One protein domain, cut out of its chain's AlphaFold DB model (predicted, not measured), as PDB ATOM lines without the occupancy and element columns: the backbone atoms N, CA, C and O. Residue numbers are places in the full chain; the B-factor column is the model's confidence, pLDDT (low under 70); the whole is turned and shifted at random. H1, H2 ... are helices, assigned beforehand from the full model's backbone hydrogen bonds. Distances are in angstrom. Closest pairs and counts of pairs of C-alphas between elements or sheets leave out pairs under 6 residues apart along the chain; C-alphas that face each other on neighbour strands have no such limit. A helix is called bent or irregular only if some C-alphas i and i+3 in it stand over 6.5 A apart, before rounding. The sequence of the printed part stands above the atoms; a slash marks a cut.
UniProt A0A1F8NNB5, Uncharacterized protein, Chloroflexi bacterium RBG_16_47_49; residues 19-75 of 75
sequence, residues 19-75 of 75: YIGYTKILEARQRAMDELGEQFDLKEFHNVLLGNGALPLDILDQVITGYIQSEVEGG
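What this domain is: This is residues 19 to 75 of the 75 residues of an uncharacterized protein of Chloroflexi bacterium RBG_16_47_49 (UniProt A0A1F8NNB5). Two long helices, H1 and H3, lie side by side and run the same way, and the shorter H2 packs at a slant beside them, running back along the chain's path from one to the other. Seen end on, the three helices make a triangle, with H2 touching H3 and coming close to H1. The printed part has 57 residues, with three named helices in the order H1, H2, H3, no named strand, and the class all helix. It is compact, with a radius of gyration of the C-alphas of 10.7 A, and elongated, spanning 32 by 18 by 18 A.

How they stand to each other: H1, residues 19 to 39, touches H3, residues 57 to 74, at a shallow tilt of 4 degrees, the same way; their closest C-alphas, of Ala 32 and Ile 68, are 6.1 A apart. H2, residues 42 to 51, touches H3 residues 60 to 67 alone, at a steep tilt of 47 degrees, opposite ways; the closest C-alphas, of Val 48 and Ile 64, are 7.3 A apart. H1 and H2 are close but not clearly touching: their closest C-alphas, of Arg 29 and Phe 45, are 7.6 A apart. Every O i to N i+4 pair is within hydrogen-bond range in H2 and H3, and 15 of 17 are in H1.

Where its parts are: H1 begins at C-alpha 19 (507.471, 720.281, 340.263) and is 28.4 A long. It has a kink of 50 degrees near residue 33 and is irregular, with C-alphas 35 and 38 9.3 A apart. H2 is 13.8 A long, from C-alpha 42 (519.450, 722.081, 357.765). H3 is 25.5 A long and ends at C-alpha 74 (532.102, 711.114, 360.665).

The domain as a whole: The two C-alphas farthest apart, of Tyr 19 and Gly 75, are 34.2 A apart. The printed part has no cut, and both links are tight. The mean pLDDT of the printed part is 84.0, and residues 74 to 75 are under 70.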
ATOM      1  N   TYR A  19     508.101 721.089 339.221       71.69
ATOM      2  CA  TYR A  19     507.471 720.281 340.263       71.69
ATOM      3  C   TYR A  19     508.318 719.053 340.618       71.69
ATOM      4  O   TYR A  19     508.528 718.781 341.791       71.69
ATOM      5  N   ILE A  20     508.883 718.362 339.625       75.81
ATOM      6  CA  ILE A  20     509.767 717.206 339.824       75.81
ATOM      7  C   ILE A  20     511.030 717.622 340.580       75.81
ATOM      8  O   ILE A  20     511.402 716.942 341.530       75.81
ATOM      9  N   GLY A  21     511.669 718.736 340.210       74.88
ATOM     10  CA  GLY A  21     512.845 719.229 340.929       74.88
ATOM     11  C   GLY A  21     512.524 719.601 342.375       74.88
ATOM     12  O   GLY A  21     513.235 719.195 343.290       74.88
ATOM     13  N   TYR A  22     511.405 720.294 342.594       80.69
ATOM     14  CA  TYR A  22     510.914 720.615 343.933       80.69
ATOM     15  C   TYR A  22     510.655 719.359 344.778       80.69
ATOM     16  O   TYR A  22     511.183 719.245 345.883       80.69
ATOM     17  N   THR A  23     509.892 718.397 344.252       83.56
ATOM     18  CA  THR A  23     509.586 717.141 344.949       83.56
ATOM     19  C   THR A  23     510.857 716.356 345.255       83.56
ATOM     20  O   THR A  23     511.003 715.861 346.366       83.56
ATOM     21  N   LYS A  24     511.818 716.302 344.325       82.38
ATOM     22  CA  LYS A  24     513.092 715.599 344.531       82.38
ATOM     23  C   LYS A  24     513.936 716.214 345.642       82.38
ATOM     24  O   LYS A  24     514.474 715.477 346.460       82.38
ATOM     25  N   ILE A  25     514.007 717.543 345.718       85.25
ATOM     26  CA  ILE A  25     514.720 718.230 346.804       85.25
ATOM     27  C   ILE A  25     514.057 717.937 348.157       85.25
ATOM     28  O   ILE A  25     514.753 717.716 349.147       85.25
ATOM     29  N   LEU A  26     512.721 717.900 348.213       87.38
ATOM     30  CA  LEU A  26     511.998 717.552 349.438       87.38
ATOM     31  C   LEU A  26     512.208 716.094 349.859       87.38
ATOM     32  O   LEU A  26     512.454 715.842 351.034       87.38
ATOM     33  N   GLU A  27     512.135 715.153 348.918       88.31
ATOM     34  CA  GLU A  27     512.409 713.732 349.166       88.31
ATOM     35  C   GLU A  27     513.831 713.533 349.701       88.31
ATOM     36  O   GLU A  27     514.032 712.821 350.682       88.31
ATOM     37  N   ALA A  28     514.815 714.200 349.093       87.19
ATOM     38  CA  ALA A  28     516.209 714.114 349.506       87.19
ATOM     39  C   ALA A  28     516.440 714.726 350.897       87.19
ATOM     40  O   ALA A  28     517.177 714.164 351.705       87.19
ATOM     41  N   ARG A  29     515.756 715.835 351.217       89.56
ATOM     42  CA  ARG A  29     515.771 716.415 352.566       89.56
ATOM     43  C   ARG A  29     515.172 715.461 353.595       89.56
ATOM     44  O   ARG A  29     515.756 715.294 354.658       89.56
ATOM     45  N   GLN A  30     514.020 714.861 353.298       89.88
ATOM     46  CA  GLN A  30     513.381 713.917 354.213       89.88
ATOM     47  C   GLN A  30     514.293 712.716 354.473       89.88
ATOM     48  O   GLN A  30     514.507 712.363 355.624       89.88
ATOM     49  N   ARG A  31     514.912 712.163 353.422       88.44
ATOM     50  CA  ARG A  31     515.887 711.074 353.548       88.44
ATOM     51  C   ARG A  31     517.068 711.458 354.442       88.44
ATOM     52  O   ARG A  31     517.407 710.707 355.345       88.44
ATOM     53  N   ALA A  32     517.650 712.640 354.238       88.94
ATOM     54  CA  ALA A  32     518.739 713.129 355.081       88.94
ATOM     55  C   ALA A  32     518.312 713.291 356.550       88.94
ATOM     56  O   ALA A  32     519.076 712.952 357.446       88.94
ATOM     57  N   MET A  33     517.089 713.767 356.809       89.69
ATOM     58  CA  MET A  33     516.539 713.859 358.167       89.69
ATOM     59  C   MET A  33     516.329 712.480 358.807       89.69
ATOM     60  O   MET A  33     516.602 712.317 359.993       89.69
ATOM     61  N   ASP A  34     515.856 711.502 358.033       90.56
ATOM     62  CA  ASP A  34     515.589 710.146 358.516       90.56
ATOM     63  C   ASP A  34     516.889 709.375 358.806       90.56
ATOM     64  O   ASP A  34     516.958 708.644 359.793       90.56
ATOM     65  N   GLU A  35     517.921 709.546 357.972       89.81
ATOM     66  CA  GLU A  35     519.205 708.846 358.113       89.81
ATOM     67  C   GLU A  35     520.137 709.496 359.147       89.81
ATOM     68  O   GLU A  35     520.789 708.781 359.907       89.81
ATOM     69  N   LEU A  36     520.181 710.832 359.224       87.06
ATOM     70  CA  LEU A  36     521.067 711.556 360.150       87.06
ATOM     71  C   LEU A  36     520.425 711.817 361.519       87.06
ATOM     72  O   LEU A  36     521.132 712.040 362.503       87.06
ATOM     73  N   GLY A  37     519.092 711.791 361.617       89.56
ATOM     74  CA  GLY A  37     518.372 711.986 362.875       89.56
ATOM     75  C   GLY A  37     518.768 713.285 363.585       89.56
ATOM     76  O   GLY A  37     518.600 714.378 363.046       89.56
ATOM     77  N   GLU A  38     519.304 713.175 364.805       88.44
ATOM     78  CA  GLU A  38     519.750 714.330 365.604       88.44
ATOM     79  C   GLU A  38     521.002 715.028 365.048       88.44
ATOM     80  O   GLU A  38     521.265 716.173 365.409       88.44
ATOM     81  N   GLN A  39     521.757 714.367 364.168       85.88
ATOM     82  CA  GLN A  39     522.946 714.933 363.523       85.88
ATOM     83  C   GLN A  39     522.594 715.761 362.278       85.88
ATOM     84  O   GLN A  39     523.462 716.404 361.695       85.88
ATOM     85  N   PHE A  40     521.321 715.782 361.864       90.81
ATOM     86  CA  PHE A  40     520.890 716.556 360.707       90.81
ATOM     87  C   PHE A  40     520.988 718.070 360.956       90.81
ATOM     88  O   PHE A  40     520.236 718.631 361.760       90.81
ATOM     89  N   ASP A  41     521.827 718.759 360.177       90.88
ATOM     90  CA  ASP A  41     521.854 720.223 360.108       90.88
ATOM     91  C   ASP A  41     521.242 720.729 358.789       90.88
ATOM     92  O   ASP A  41     521.766 720.536 357.689       90.88
ATOM     93  N   LEU A  42     520.131 721.464 358.903       88.25
ATOM     94  CA  LEU A  42     519.450 722.081 357.765       88.25
ATOM     95  C   LEU A  42     520.331 723.093 357.016       88.25
ATOM     96  O   LEU A  42     520.183 723.273 355.805       88.25
ATOM     97  N   LYS A  43     521.204 723.805 357.727       89.75
ATOM     98  CA  LYS A  43     522.108 724.784 357.129       89.75
ATOM     99  C   LYS A  43     523.150 724.081 356.271       89.75
ATOM    100  O   LYS A  43     523.388 724.529 355.151       89.75
ATOM    101  N   GLU A  44     523.702 722.977 356.760       88.75
ATOM    102  CA  GLU A  44     524.703 722.212 356.021       88.75
ATOM    103  C   GLU A  44     524.092 721.501 354.814       88.75
ATOM    104  O   GLU A  44     524.619 721.607 353.707       88.75
ATOM    105  N   PHE A  45     522.887 720.947 354.965       89.06
ATOM    106  CA  PHE A  45     522.108 720.447 353.834       89.06
ATOM    107  C   PHE A  45     521.929 721.506 352.729       89.06
ATOM    108  O   PHE A  45     522.139 721.228 351.546       89.06
ATOM    109  N   HIS A  46     521.578 722.750 353.086       88.88
ATOM    110  CA  HIS A  46     521.458 723.829 352.100       88.88
ATOM    111  C   HIS A  46     522.806 724.265 351.511       88.88
ATOM    112  O   HIS A  46     522.848 724.631 350.334       88.88
ATOM    113  N   ASN A  47     523.894 724.217 352.283       89.56
ATOM    114  CA  ASN A  47     525.240 724.488 351.777       89.56
ATOM    115  C   ASN A  47     525.634 723.466 350.709       89.56
ATOM    116  O   ASN A  47     526.115 723.855 349.650       89.56
ATOM    117  N   VAL A  48     525.368 722.180 350.940       88.00
ATOM    118  CA  VAL A  48     525.626 721.107 349.971       88.00
ATOM    119  C   VAL A  48     524.743 721.266 348.729       88.00
ATOM    120  O   VAL A  48     525.235 721.185 347.600       88.00
ATOM    121  N   LEU A  49     523.454 721.567 348.921       85.12
ATOM    122  CA  LEU A  49     522.486 721.767 347.840       85.12
ATOM    123  C   LEU A  49     522.850 722.949 346.925       85.12
ATOM    124  O   LEU A  49     522.758 722.836 345.705       85.12
ATOM    125  N   LEU A  50     523.242 724.091 347.498       86.31
ATOM    126  CA  LEU A  50     523.526 725.322 346.746       86.31
ATOM    127  C   LEU A  50     524.997 725.447 346.330       86.31
ATOM    128  O   LEU A  50     525.293 726.077 345.315       86.31
ATOM    129  N   GLY A  51     525.917 724.850 347.087       83.31
ATOM    130  CA  GLY A  51     527.361 724.944 346.876       83.31
ATOM    131  C   GLY A  51     527.843 724.266 345.596       83.31
ATOM    132  O   GLY A  51     528.855 724.673 345.033       83.31
ATOM    133  N   ASN A  52     527.085 723.290 345.089       76.06
ATOM    134  CA  ASN A  52     527.399 722.593 343.842       76.06
ATOM    135  C   ASN A  52     526.809 723.265 342.581       76.06
ATOM    136  O   ASN A  52     527.049 722.807 341.464       76.06
ATOM    137  N   GLY A  53     526.071 724.371 342.730       75.69
ATOM    138  CA  GLY A  53     525.469 725.098 341.609       75.69
ATOM    139  C   GLY A  53     524.303 724.356 340.941       75.69
ATOM    140  O   GLY A  53     523.671 723.478 341.527       75.69
ATOM    141  N   ALA A  54     523.966 724.745 339.707       75.44
ATOM    142  CA  ALA A  54     522.861 724.139 338.964       75.44
ATOM    143  C   ALA A  54     523.257 722.749 338.435       75.44
ATOM    144  O   ALA A  54     523.876 722.634 337.378       75.44
ATOM    145  N   LEU A  55     522.883 721.705 339.175       77.50
ATOM    146  CA  LEU A  55     523.128 720.312 338.813       77.50
ATOM    147  C   LEU A  55     521.885 719.636 338.209       77.50
ATOM    148  O   LEU A  55     520.755 719.951 338.596       77.50
ATOM    149  N   PRO A  56     522.077 718.658 337.305       81.50
ATOM    150  CA  PRO A  56     521.060 717.658 336.997       81.50
ATOM    151  C   PRO A  56     520.566 716.940 338.268       81.50
ATOM    152  O   PRO A  56     521.332 716.734 339.210       81.50
ATOM    153  N   LEU A  57     519.283 716.565 338.312       76.75
ATOM    154  CA  LEU A  57     518.647 715.997 339.515       76.75
ATOM    155  C   LEU A  57     519.259 714.662 339.963       76.75
ATOM    156  O   LEU A  57     519.291 714.368 341.151       76.75
ATOM    157  N   ASP A  58     519.743 713.865 339.018       77.69
ATOM    158  CA  ASP A  58     520.470 712.617 339.250       77.69
ATOM    159  C   ASP A  58     521.816 712.855 339.943       77.69
ATOM    160  O   ASP A  58     522.162 712.138 340.880       77.69
ATOM    161  N   ILE A  59     522.543 713.899 339.542       82.94
ATOM    162  CA  ILE A  59     523.790 714.290 340.207       82.94
ATOM    163  C   ILE A  59     523.498 714.872 341.588       82.94
ATOM    164  O   ILE A  59     524.219 714.585 342.539       82.94
ATOM    165  N   LEU A  60     522.417 715.641 341.730       82.56
ATOM    166  CA  LEU A  60     522.016 716.174 343.027       82.56
ATOM    167  C   LEU A  60     521.719 715.060 344.045       82.56
ATOM    168  O   LEU A  60     522.147 715.156 345.192       82.56
ATOM    169  N   ASP A  61     521.022 714.000 343.628       82.81
ATOM    170  CA  ASP A  61     520.729 712.851 344.494       82.81
ATOM    171  C   ASP A  61     522.021 712.133 344.923       82.81
ATOM    172  O   ASP A  61     522.171 711.772 346.089       82.81
ATOM    173  N   GLN A  62     523.008 712.011 344.026       86.75
ATOM    174  CA  GLN A  62     524.326 711.452 344.360       86.75
ATOM    175  C   GLN A  62     525.090 712.324 345.359       86.75
ATOM    176  O   GLN A  62     525.673 711.800 346.304       86.75
ATOM    177  N   VAL A  63     525.067 713.646 345.179       87.62
ATOM    178  CA  VAL A  63     525.718 714.601 346.085       87.62
ATOM    179  C   VAL A  63     525.102 714.532 347.483       87.62
ATOM    180  O   VAL A  63     525.837 714.452 348.465       87.62
ATOM    181  N   ILE A  64     523.769 714.517 347.586       86.75
ATOM    182  CA  ILE A  64     523.082 714.403 348.879       86.75
ATOM    183  C   ILE A  64     523.351 713.036 349.517       86.75
ATOM    184  O   ILE A  64     523.617 712.975 350.712       86.75
ATOM    185  N   THR A  65     523.347 711.954 348.736       87.94
ATOM    186  CA  THR A  65     523.698 710.615 349.242       87.94
ATOM    187  C   THR A  65     525.128 710.578 349.786       87.94
ATOM    188  O   THR A  65     525.360 710.046 350.867       87.94
ATOM    189  N   GLY A  66     526.082 711.194 349.078       88.50
ATOM    190  CA  GLY A  66     527.468 711.308 349.534       88.50
ATOM    191  C   GLY A  66     527.609 712.132 350.814       88.50
ATOM    192  O   GLY A  66     528.369 711.744 351.693       88.50
ATOM    193  N   TYR A  67     526.844 713.220 350.942       88.56
ATOM    194  CA  TYR A  67     526.769 714.012 352.172       88.56
ATOM    195  C   TYR A  67     526.239 713.190 353.353       88.56
ATOM    196  O   TYR A  67     526.858 713.171 354.410       88.56
ATOM    197  N   ILE A  68     525.133 712.465 353.174       88.31
ATOM    198  CA  ILE A  68     524.585 711.617 354.239       88.31
ATOM    199  C   ILE A  68     525.622 710.571 354.664       88.31
ATOM    200  O   ILE A  68     525.874 710.405 355.854       88.31
ATOM    201  N   GLN A  69     526.282 709.915 353.704       89.31
ATOM    202  CA  GLN A  69     527.313 708.926 354.007       89.31
ATOM    203  C   GLN A  69     528.507 709.536 354.758       89.31
ATOM    204  O   GLN A  69     528.977 708.935 355.722       89.31
ATOM    205  N   SER A  70     528.983 710.723 354.362       87.56
ATOM    206  CA  SER A  70     530.111 711.370 355.043       87.56
ATOM    207  C   SER A  70     529.790 711.758 356.484       87.56
ATOM    208  O   SER A  70     530.659 711.647 357.343       87.56
ATOM    209  N   GLU A  71     528.557 712.181 356.756       86.06
ATOM    210  CA  GLU A  71     528.128 712.544 358.110       86.06
ATOM    211  C   GLU A  71     527.917 711.299 358.987       86.06
ATOM    212  O   GLU A  71     528.315 711.299 360.148       86.06
ATOM    213  N   VAL A  72     527.382 710.204 358.428       81.81
ATOM    214  CA  VAL A  72     527.240 708.919 359.144       81.81
ATOM    215  C   VAL A  72     528.600 708.293 359.478       81.81
ATOM    216  O   VAL A  72     528.750 707.697 360.540       81.81
ATOM    217  N   GLU A  73     529.596 708.406 358.593       74.69
ATOM    218  CA  GLU A  73     530.957 707.899 358.836       74.69
ATOM    219  C   GLU A  73     531.794 708.819 359.750       74.69
ATOM    220  O   GLU A  73     532.800 708.379 360.311       74.69
ATOM    221  N   GLY A  74     531.405 710.091 359.880       63.03
ATOM    222  CA  GLY A  74     532.102 711.114 360.665       63.03
ATOM    223  C   GLY A  74     531.676 711.230 362.136       63.03
ATOM    224  O   GLY A  74     532.322 711.979 362.875       63.03
ATOM    225  N   GLY A  75     530.621 710.520 362.555       50.25
ATOM    226  CA  GLY A  75     530.119 710.446 363.939       50.25
ATOM    227  C   GLY A  75     530.600 709.220 364.708       50.25
ATOM    228  O   GLY A  75     530.830 709.363 365.931       50.25
TER     229      GLY A  75